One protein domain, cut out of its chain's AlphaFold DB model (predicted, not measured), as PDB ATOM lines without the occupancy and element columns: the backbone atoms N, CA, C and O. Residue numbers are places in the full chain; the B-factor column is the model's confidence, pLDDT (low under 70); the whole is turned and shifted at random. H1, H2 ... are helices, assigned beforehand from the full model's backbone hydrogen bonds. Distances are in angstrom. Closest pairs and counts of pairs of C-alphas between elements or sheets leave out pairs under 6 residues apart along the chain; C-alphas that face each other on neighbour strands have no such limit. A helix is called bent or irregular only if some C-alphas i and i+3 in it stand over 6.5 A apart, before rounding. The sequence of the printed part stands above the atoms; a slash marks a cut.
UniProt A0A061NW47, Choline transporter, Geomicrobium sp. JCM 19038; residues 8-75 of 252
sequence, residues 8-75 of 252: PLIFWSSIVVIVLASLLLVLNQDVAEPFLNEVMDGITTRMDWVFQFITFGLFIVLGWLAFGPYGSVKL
ATOM      1  N   PRO A   8     111.903 107.885 140.692       89.00
ATOM      2  CA  PRO A   8     110.859 107.221 141.464       89.00
ATOM      3  C   PRO A   8     109.530 107.964 141.390       89.00
ATOM      4  O   PRO A   8     108.482 107.327 141.430       89.00
ATOM      5  N   LEU A   9     109.566 109.295 141.254       89.88
ATOM      6  CA  LEU A   9     108.350 110.091 141.172       89.88
ATOM      7  C   LEU A   9     107.613 109.793 139.870       89.88
ATOM      8  O   LEU A   9     106.430 109.486 139.917       89.88
ATOM      9  N   ILE A  10     108.306 109.828 138.729       90.81
ATOM     10  CA  ILE A  10     107.698 109.524 137.425       90.81
ATOM     11  C   ILE A  10     107.194 108.076 137.403       90.81
ATOM     12  O   ILE A  10     106.049 107.830 137.036       90.81
ATOM     13  N   PHE A  11     108.026 107.127 137.836       92.62
ATOM     14  CA  PHE A  11     107.709 105.702 137.787       92.62
ATOM     15  C   PHE A  11     106.496 105.341 138.656       92.62
ATOM     16  O   PHE A  11     105.511 104.807 138.150       92.62
ATOM     17  N   TRP A  12     106.535 105.664 139.953       93.62
ATOM     18  CA  TRP A  12     105.469 105.271 140.876       93.62
ATOM     19  C   TRP A  12     104.180 106.051 140.651       93.62
ATOM     20  O   TRP A  12     103.114 105.448 140.718       93.62
ATOM     21  N   SER A  13     104.248 107.351 140.340       91.75
ATOM     22  CA  SER A  13     103.028 108.113 140.032       91.75
ATOM     23  C   SER A  13     102.334 107.575 138.783       91.75
ATOM     24  O   SER A  13     101.120 107.401 138.800       91.75
ATOM     25  N   SER A  14     103.097 107.229 137.739       93.31
ATOM     26  CA  SER A  14     102.528 106.656 136.519       93.31
ATOM     27  C   SER A  14     101.846 105.321 136.801       93.31
ATOM     28  O   SER A  14     100.695 105.147 136.420       93.31
ATOM     29  N   ILE A  15     102.509 104.410 137.524       94.25
ATOM     30  CA  ILE A  15     101.934 103.101 137.881       94.25
ATOM     31  C   ILE A  15     100.668 103.258 138.716       94.25
ATOM     32  O   ILE A  15      99.655 102.642 138.400       94.25
ATOM     33  N   VAL A  16     100.717 104.071 139.773       95.06
ATOM     34  CA  VAL A  16      99.576 104.254 140.677       95.06
ATOM     35  C   VAL A  16      98.381 104.813 139.916       95.06
ATOM     36  O   VAL A  16      97.287 104.275 140.044       95.06
ATOM     37  N   VAL A  17      98.583 105.841 139.088       92.50
ATOM     38  CA  VAL A  17      97.485 106.438 138.320       92.50
ATOM     39  C   VAL A  17      96.928 105.458 137.294       92.50
ATOM     40  O   VAL A  17      95.713 105.313 137.227       92.50
ATOM     41  N   ILE A  18      97.779 104.746 136.552       94.25
ATOM     42  CA  ILE A  18      97.328 103.763 135.557       94.25
ATOM     43  C   ILE A  18      96.516 102.653 136.230       94.25
ATOM     44  O   ILE A  18      95.393 102.389 135.817       94.25
ATOM     45  N   VAL A  19      97.041 102.036 137.294       94.75
ATOM     46  CA  VAL A  19      96.359 100.924 137.975       94.75
ATOM     47  C   VAL A  19      95.049 101.386 138.604       94.75
ATOM     48  O   VAL A  19      94.031 100.720 138.433       94.75
ATOM     49  N   LEU A  20      95.042 102.525 139.302       94.44
ATOM     50  CA  LEU A  20      93.821 103.047 139.914       94.44
ATOM     51  C   LEU A  20      92.778 103.420 138.859       94.44
ATOM     52  O   LEU A  20      91.620 103.044 139.014       94.44
ATOM     53  N   ALA A  21      93.173 104.105 137.784       91.69
ATOM     54  CA  ALA A  21      92.263 104.452 136.699       91.69
ATOM     55  C   ALA A  21      91.683 103.191 136.045       91.69
ATOM     56  O   ALA A  21      90.468 103.069 135.942       91.69
ATOM     57  N   SER A  22      92.519 102.211 135.686       92.06
ATOM     58  CA  SER A  22      92.055 100.946 135.106       92.06
ATOM     59  C   SER A  22      91.109 100.185 136.037       92.06
ATOM     60  O   SER A  22      90.079  99.701 135.581       92.06
ATOM     61  N   LEU A  23      91.408 100.109 137.339       93.75
ATOM     62  CA  LEU A  23      90.525  99.458 138.312       93.75
ATOM     63  C   LEU A  23      89.178 100.176 138.427       93.75
ATOM     64  O   LEU A  23      88.142  99.520 138.426       93.75
ATOM     65  N   LEU A  24      89.175 101.508 138.497       91.44
ATOM     66  CA  LEU A  24      87.938 102.286 138.583       91.44
ATOM     67  C   LEU A  24      87.066 102.109 137.338       91.44
ATOM     68  O   LEU A  24      85.855 101.937 137.482       91.44
ATOM     69  N   LEU A  25      87.680 102.101 136.150       91.88
ATOM     70  CA  LEU A  25      86.990 101.884 134.877       91.88
ATOM     71  C   LEU A  25      86.389 100.475 134.782       91.88
ATOM     72  O   LEU A  25      85.249 100.327 134.357       91.88
ATOM     73  N   VAL A  26      87.125  99.445 135.213       90.38
ATOM     74  CA  VAL A  26      86.649  98.051 135.177       90.38
ATOM     75  C   VAL A  26      85.566  97.786 136.223       90.38
ATOM     76  O   VAL A  26      84.631  97.042 135.955       90.38
ATOM     77  N   LEU A  27      85.666  98.378 137.416       94.38
ATOM     78  CA  LEU A  27      84.702  98.142 138.495       94.38
ATOM     79  C   LEU A  27      83.390  98.922 138.330       94.38
ATOM     80  O   LEU A  27      82.403  98.556 138.959       94.38
ATOM     81  N   ASN A  28      83.367  99.984 137.517       94.69
ATOM     82  CA  ASN A  28      82.211 100.878 137.368       94.69
ATOM     83  C   ASN A  28      81.849 101.109 135.891       94.69
ATOM     84  O   ASN A  28      81.613 102.248 135.491       94.69
ATOM     85  N   GLN A  29      81.827 100.048 135.079       92.50
ATOM     86  CA  GLN A  29      81.610 100.143 133.627       92.50
ATOM     87  C   GLN A  29      80.334 100.912 133.253       92.50
ATOM     88  O   GLN A  29      80.406 101.812 132.419       92.50
ATOM     89  N   ASP A  30      79.220 100.654 133.949       93.44
ATOM     90  CA  ASP A  30      77.917 101.296 133.699       93.44
ATOM     91  C   ASP A  30      77.951 102.830 133.809       93.44
ATOM     92  O   ASP A  30      77.146 103.527 133.196       93.44
ATOM     93  N   VAL A  31      78.881 103.371 134.603       93.12
ATOM     94  CA  VAL A  31      79.081 104.819 134.772       93.12
ATOM     95  C   VAL A  31      80.226 105.318 133.893       93.12
ATOM     96  O   VAL A  31      80.156 106.414 133.339       93.12
ATOM     97  N   ALA A  32      81.290 104.524 133.770       93.12
ATOM     98  CA  ALA A  32      82.502 104.898 133.060       93.12
ATOM     99  C   ALA A  32      82.281 105.033 131.550       93.12
ATOM    100  O   ALA A  32      82.757 106.001 130.964       93.12
ATOM    101  N   GLU A  33      81.569 104.099 130.918       92.69
ATOM    102  CA  GLU A  33      81.385 104.097 129.463       92.69
ATOM    103  C   GLU A  33      80.585 105.314 128.963       92.69
ATOM    104  O   GLU A  33      81.107 106.034 128.107       92.69
ATOM    105  N   PRO A  34      79.397 105.649 129.514       95.38
ATOM    106  CA  PRO A  34      78.663 106.840 129.081       95.38
ATOM    107  C   PRO A  34      79.451 108.133 129.311       95.38
ATOM    108  O   PRO A  34      79.467 109.008 128.449       95.38
ATOM    109  N   PHE A  35      80.147 108.233 130.448       94.62
ATOM    110  CA  PHE A  35      80.978 109.391 130.763       94.62
ATOM    111  C   PHE A  35      82.137 109.554 129.771       94.62
ATOM    112  O   PHE A  35      82.385 110.656 129.283       94.62
ATOM    113  N   LEU A  36      82.848 108.470 129.445       93.69
ATOM    114  CA  LEU A  36      83.944 108.512 128.476       93.69
ATOM    115  C   LEU A  36      83.450 108.847 127.066       93.69
ATOM    116  O   LEU A  36      84.136 109.592 126.367       93.69
ATOM    117  N   ASN A  37      82.272 108.360 126.672       95.19
ATOM    118  CA  ASN A  37      81.653 108.718 125.395       95.19
ATOM    119  C   ASN A  37      81.287 110.208 125.348       95.19
ATOM    120  O   ASN A  37      81.616 110.873 124.373       95.19
ATOM    121  N   GLU A  38      80.716 110.771 126.418       95.88
ATOM    122  CA  GLU A  38      80.429 112.212 126.494       95.88
ATOM    123  C   GLU A  38      81.709 113.056 126.413       95.88
ATOM    124  O   GLU A  38      81.754 114.074 125.718       95.88
ATOM    125  N   VAL A  39      82.778 112.631 127.095       95.25
ATOM    126  CA  VAL A  39      84.084 113.298 127.016       95.25
ATOM    127  C   VAL A  39      84.656 113.208 125.601       95.25
ATOM    128  O   VAL A  39      85.130 114.220 125.082       95.25
ATOM    129  N   MET A  40      84.605 112.029 124.973       94.56
ATOM    130  CA  MET A  40      85.067 111.825 123.600       94.56
ATOM    131  C   MET A  40      84.298 112.725 122.633       94.56
ATOM    132  O   MET A  40      84.927 113.489 121.906       94.56
ATOM    133  N   ASP A  41      82.967 112.712 122.685       95.31
ATOM    134  CA  ASP A  41      82.102 113.552 121.855       95.31
ATOM    135  C   ASP A  41      82.362 115.040 122.096       95.31
ATOM    136  O   ASP A  41      82.442 115.834 121.159       95.31
ATOM    137  N   GLY A  42      82.559 115.452 123.349       94.88
ATOM    138  CA  GLY A  42      82.904 116.829 123.689       94.88
ATOM    139  C   GLY A  42      84.233 117.274 123.076       94.88
ATOM    140  O   GLY A  42      84.331 118.396 122.571       94.88
ATOM    141  N   ILE A  43      85.248 116.406 123.088       94.69
ATOM    142  CA  ILE A  43      86.559 116.680 122.485       94.69
ATOM    143  C   ILE A  43      86.446 116.703 120.957       94.69
ATOM    144  O   ILE A  43      86.911 117.656 120.333       94.69
ATOM    145  N   THR A  44      85.817 115.701 120.346       92.88
ATOM    146  CA  THR A  44      85.734 115.577 118.882       92.88
ATOM    147  C   THR A  44      84.819 116.618 118.250       92.88
ATOM    148  O   THR A  44      85.056 116.998 117.115       92.88
ATOM    149  N   THR A  45      83.818 117.141 118.959       92.38
ATOM    150  CA  THR A  45      82.925 118.179 118.406       92.38
ATOM    151  C   THR A  45      83.410 119.605 118.647       92.38
ATOM    152  O   THR A  45      83.074 120.500 117.875       92.38
ATOM    153  N   ARG A  46      84.164 119.859 119.726       92.75
ATOM    154  CA  ARG A  46      84.592 121.223 120.101       92.75
ATOM    155  C   ARG A  46      86.061 121.508 119.816       92.75
ATOM    156  O   ARG A  46      86.452 122.677 119.776       92.75
ATOM    157  N   MET A  47      86.885 120.469 119.698       93.12
ATOM    158  CA  MET A  47      88.339 120.580 119.559       93.12
ATOM    159  C   MET A  47      88.885 119.904 118.295       93.12
ATOM    160  O   MET A  47      90.103 119.867 118.136       93.12
ATOM    161  N   ASP A  48      88.044 119.420 117.378       91.38
ATOM    162  CA  ASP A  48      88.468 118.874 116.075       91.38
ATOM    163  C   ASP A  48      89.408 119.817 115.317       91.38
ATOM    164  O   ASP A  48      90.471 119.400 114.845       91.38
ATOM    165  N   TRP A  49      89.070 121.107 115.282       94.06
ATOM    166  CA  TRP A  49      89.886 122.133 114.644       94.06
ATOM    167  C   TRP A  49      91.297 122.176 115.240       94.06
ATOM    168  O   TRP A  49      92.268 122.318 114.501       94.06
ATOM    169  N   VAL A  50      91.453 121.985 116.557       94.44
ATOM    170  CA  VAL A  50      92.770 121.975 117.216       94.44
ATOM    171  C   VAL A  50      93.633 120.854 116.643       94.44
ATOM    172  O   VAL A  50      94.781 121.100 116.275       94.44
ATOM    173  N   PHE A  51      93.087 119.643 116.509       91.75
ATOM    174  CA  PHE A  51      93.816 118.509 115.936       91.75
ATOM    175  C   PHE A  51      94.189 118.752 114.470       91.75
ATOM    176  O   PHE A  51      95.320 118.473 114.068       91.75
ATOM    177  N   GLN A  52      93.280 119.328 113.680       92.62
ATOM    178  CA  GLN A  52      93.532 119.653 112.273       92.62
ATOM    179  C   GLN A  52      94.629 120.713 112.114       92.62
ATOM    180  O   GLN A  52      95.574 120.514 111.347       92.62
ATOM    181  N   PHE A  53      94.555 121.815 112.866       95.81
ATOM    182  CA  PHE A  53      95.549 122.888 112.802       95.81
ATOM    183  C   PHE A  53      96.902 122.469 113.367       95.81
ATOM    184  O   PHE A  53      97.923 122.901 112.833       95.81
ATOM    185  N   ILE A  54      96.941 121.616 114.397       95.06
ATOM    186  CA  ILE A  54      98.198 121.024 114.869       95.06
ATOM    187  C   ILE A  54      98.818 120.201 113.746       95.06
ATOM    188  O   ILE A  54      99.954 120.472 113.371       95.06
ATOM    189  N   THR A  55      98.081 119.260 113.155       94.44
ATOM    190  CA  THR A  55      98.596 118.413 112.069       94.44
ATOM    191  C   THR A  55      99.072 119.248 110.877       94.44
ATOM    192  O   THR A  55     100.174 119.037 110.372       94.44
ATOM    193  N   PHE A  56      98.306 120.262 110.469       95.38
ATOM    194  CA  PHE A  56      98.713 121.190 109.411       95.38
ATOM    195  C   PHE A  56      99.962 122.004 109.787       95.38
ATOM    196  O   PHE A  56     100.900 122.123 108.997       95.38
ATOM    197  N   GLY A  57     100.023 122.525 111.013       96.50
ATOM    198  CA  GLY A  57     101.186 123.238 111.533       96.50
ATOM    199  C   GLY A  57     102.439 122.363 111.568       96.50
ATOM    200  O   GLY A  57     103.524 122.834 111.230       96.50
ATOM    201  N   LEU A  58     102.297 121.073 111.891       96.50
ATOM    202  CA  LEU A  58     103.398 120.112 111.854       96.50
ATOM    203  C   LEU A  58     103.964 119.946 110.450       96.50
ATOM    204  O   LEU A  58     105.183 119.914 110.310       96.50
ATOM    205  N   PHE A  59     103.130 119.914 109.409       96.06
ATOM    206  CA  PHE A  59     103.624 119.893 108.030       96.06
ATOM    207  C   PHE A  59     104.472 121.116 107.693       96.06
ATOM    208  O   PHE A  59     105.530 120.976 107.081       96.06
ATOM    209  N   ILE A  60     104.045 122.304 108.125       96.75
ATOM    210  CA  ILE A  60     104.806 123.541 107.915       96.75
ATOM    211  C   ILE A  60     106.144 123.473 108.655       96.75
ATOM    212  O   ILE A  60     107.189 123.741 108.066       96.75
ATOM    213  N   VAL A  61     106.127 123.085 109.934       96.62
ATOM    214  CA  VAL A  61     107.336 123.002 110.767       96.62
ATOM    215  C   VAL A  61     108.306 121.957 110.225       96.62
ATOM    216  O   VAL A  61     109.490 122.244 110.072       96.62
ATOM    217  N   LEU A  62     107.825 120.759 109.895       97.00
ATOM    218  CA  LEU A  62     108.652 119.686 109.345       97.00
ATOM    219  C   LEU A  62     109.176 120.031 107.953       97.00
ATOM    220  O   LEU A  62     110.342 119.773 107.673       97.00
ATOM    221  N   GLY A  63     108.361 120.665 107.106       96.69
ATOM    222  CA  GLY A  63     108.803 121.178 105.810       96.69
ATOM    223  C   GLY A  63     109.904 122.225 105.963       96.69
ATOM    224  O   GLY A  63     110.931 122.149 105.292       96.69
ATOM    225  N   TRP A  64     109.751 123.159 106.903       97.12
ATOM    226  CA  TRP A  64     110.786 124.143 107.213       97.12
ATOM    227  C   TRP A  64     112.060 123.506 107.786       97.12
ATOM    228  O   TRP A  64     113.158 123.927 107.436       97.12
ATOM    229  N   LEU A  65     111.947 122.469 108.619       96.25
ATOM    230  CA  LEU A  65     113.112 121.728 109.113       96.25
ATOM    231  C   LEU A  65     113.818 120.962 107.990       96.25
ATOM    232  O   LEU A  65     115.042 120.973 107.940       96.25
ATOM    233  N   ALA A  66     113.065 120.322 107.094       96.00
ATOM    234  CA  ALA A  66     113.607 119.486 106.027       96.00
ATOM    235  C   ALA A  66     114.234 120.303 104.886       96.00
ATOM    236  O   ALA A  66     115.313 119.961 104.409       96.00
ATOM    237  N   PHE A  67     113.571 121.380 104.453       96.88
ATOM    238  CA  PHE A  67     113.998 122.195 103.306       96.88
ATOM    239  C   PHE A  67     114.688 123.507 103.700       96.88
ATOM    240  O   PHE A  67     115.240 124.195 102.844       96.88
ATOM    241  N   GLY A  68     114.633 123.886 104.975       96.00
ATOM    242  CA  GLY A  68     115.235 125.111 105.487       96.00
ATOM    243  C   GLY A  68     116.662 124.919 106.015       96.00
ATOM    244  O   GLY A  68     117.339 123.940 105.693       96.00
ATOM    245  N   PRO A  69     117.147 125.848 106.861       93.25
ATOM    246  CA  PRO A  69     118.549 125.885 107.288       93.25
ATOM    247  C   PRO A  69     118.963 124.691 108.161       93.25
ATOM    248  O   PRO A  69     120.154 124.422 108.308       93.25
ATOM    249  N   TYR A  70     117.996 123.975 108.738       93.75
ATOM    250  CA  TYR A  70     118.245 122.819 109.595       93.75
ATOM    251  C   TYR A  70     118.279 121.486 108.832       93.75
ATOM    252  O   TYR A  70     118.690 120.484 109.413       93.75
ATOM    253  N   GLY A  71     117.939 121.459 107.538       93.62
ATOM    254  CA  GLY A  71     117.840 120.215 106.758       93.62
ATOM    255  C   GLY A  71     119.176 119.500 106.555       93.62
ATOM    256  O   GLY A  71     119.225 118.282 106.411       93.62
ATOM    257  N   SER A  72     120.285 120.243 106.601       93.44
ATOM    258  CA  SER A  72     121.642 119.690 106.528       93.44
ATOM    259  C   SER A  72     122.224 119.307 107.891       93.44
ATOM    260  O   SER A  72     123.372 118.862 107.963       93.44
ATOM    261  N   VAL A  73     121.487 119.515 108.990       94.31
ATOM    262  CA  VAL A  73     121.966 119.168 110.330       94.31
ATOM    263  C   VAL A  73     121.974 117.657 110.485       94.31
ATOM    264  O   VAL A  73     120.956 116.978 110.382       94.31
ATOM    265  N   LYS A  74     123.154 117.128 110.792       94.12
ATOM    266  CA  LYS A  74     123.342 115.708 111.042       94.12
ATOM    267  C   LYS A  74     123.004 115.359 112.489       94.12
ATOM    268  O   LYS A  74     123.572 115.928 113.419       94.12
ATOM    269  N   LEU A  75     122.118 114.383 112.674       94.44
ATOM    270  CA  LEU A  75     121.726 113.869 113.987       94.44
ATOM    271  C   LEU A  75     122.749 112.839 114.487       94.44
ATOM    272  O   LEU A  75     122.553 111.635 114.358       94.44
TER     273      LEU A  75
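Overview. This is residues 8 to 75 of the 252 residues of the protein "Choline transporter" of Geomicrobium sp. JCM 19038 (UniProt A0A061NW47). Three helices of similar length follow one another end to end as three sides of an open, flat frame, with H1 and H2 meeting at a corner round Asn 28, H2 and H3 at a second corner round Met 47, and an empty middle between H1 and H3. After H3 a short tail, residues 68 to 75, turns off from the end of that helix. The printed part has 68 residues with three named helices, H1, H2 and H3 in that order, and no named strand, and its class is all helix. The whole is extended, with a radius of gyration of the C-alphas of 19.8 A, and it spans 53 by 38 by 13 A along its three main axes.

Arrangement. The printed part opens with H1, residues 8 to 27, and residues 8 to 23 of it stand free. A tight link of one residue, Asn 28, joins it to H2, residues 29 to 46. H1 and H2 are close but not clearly touching, with 1 pair of C-alphas within 8 A, those of Leu 25 and Ala 32, 5.7 A apart. They run opposite ways at a steep tilt of 68 degrees, only just short of about perpendicular, and their centres are 20.2 A apart. A second tight link of one residue, Met 47, joins H2 to H3, residues 48 to 67. H2 and H3 meet only through their link. H1 and H3 are apart. Every O i to N i+4 pair is within hydrogen-bond range in H1 and H3, and 13 of 14 such pairs are in H2.

Along the chain. H1 begins at C-alpha 8, at (110.859, 107.221, 141.464), and measures 27.8 A from first to last C-alpha. H2 begins at C-alpha 29, at (81.610, 100.143, 133.627), and measures 25.2 A. It is neither bent nor irregular, but only just: C-alphas 30 and 33 are 6.1 A apart. H3 measures 28.7 A and ends at C-alpha 67, at (113.998, 122.195, 103.306).

Size, cuts and confidence. The two C-alphas farthest apart are those of Asp 30 and Ser 72, at 54.7 A. The first and last printed C-alphas, those of Pro 8 and Leu 75, are 30.3 A apart. The printed part has no cut, and both links between helices are tight. Mean pLDDT of the printed part is 94.0, and no printed residue is under 70.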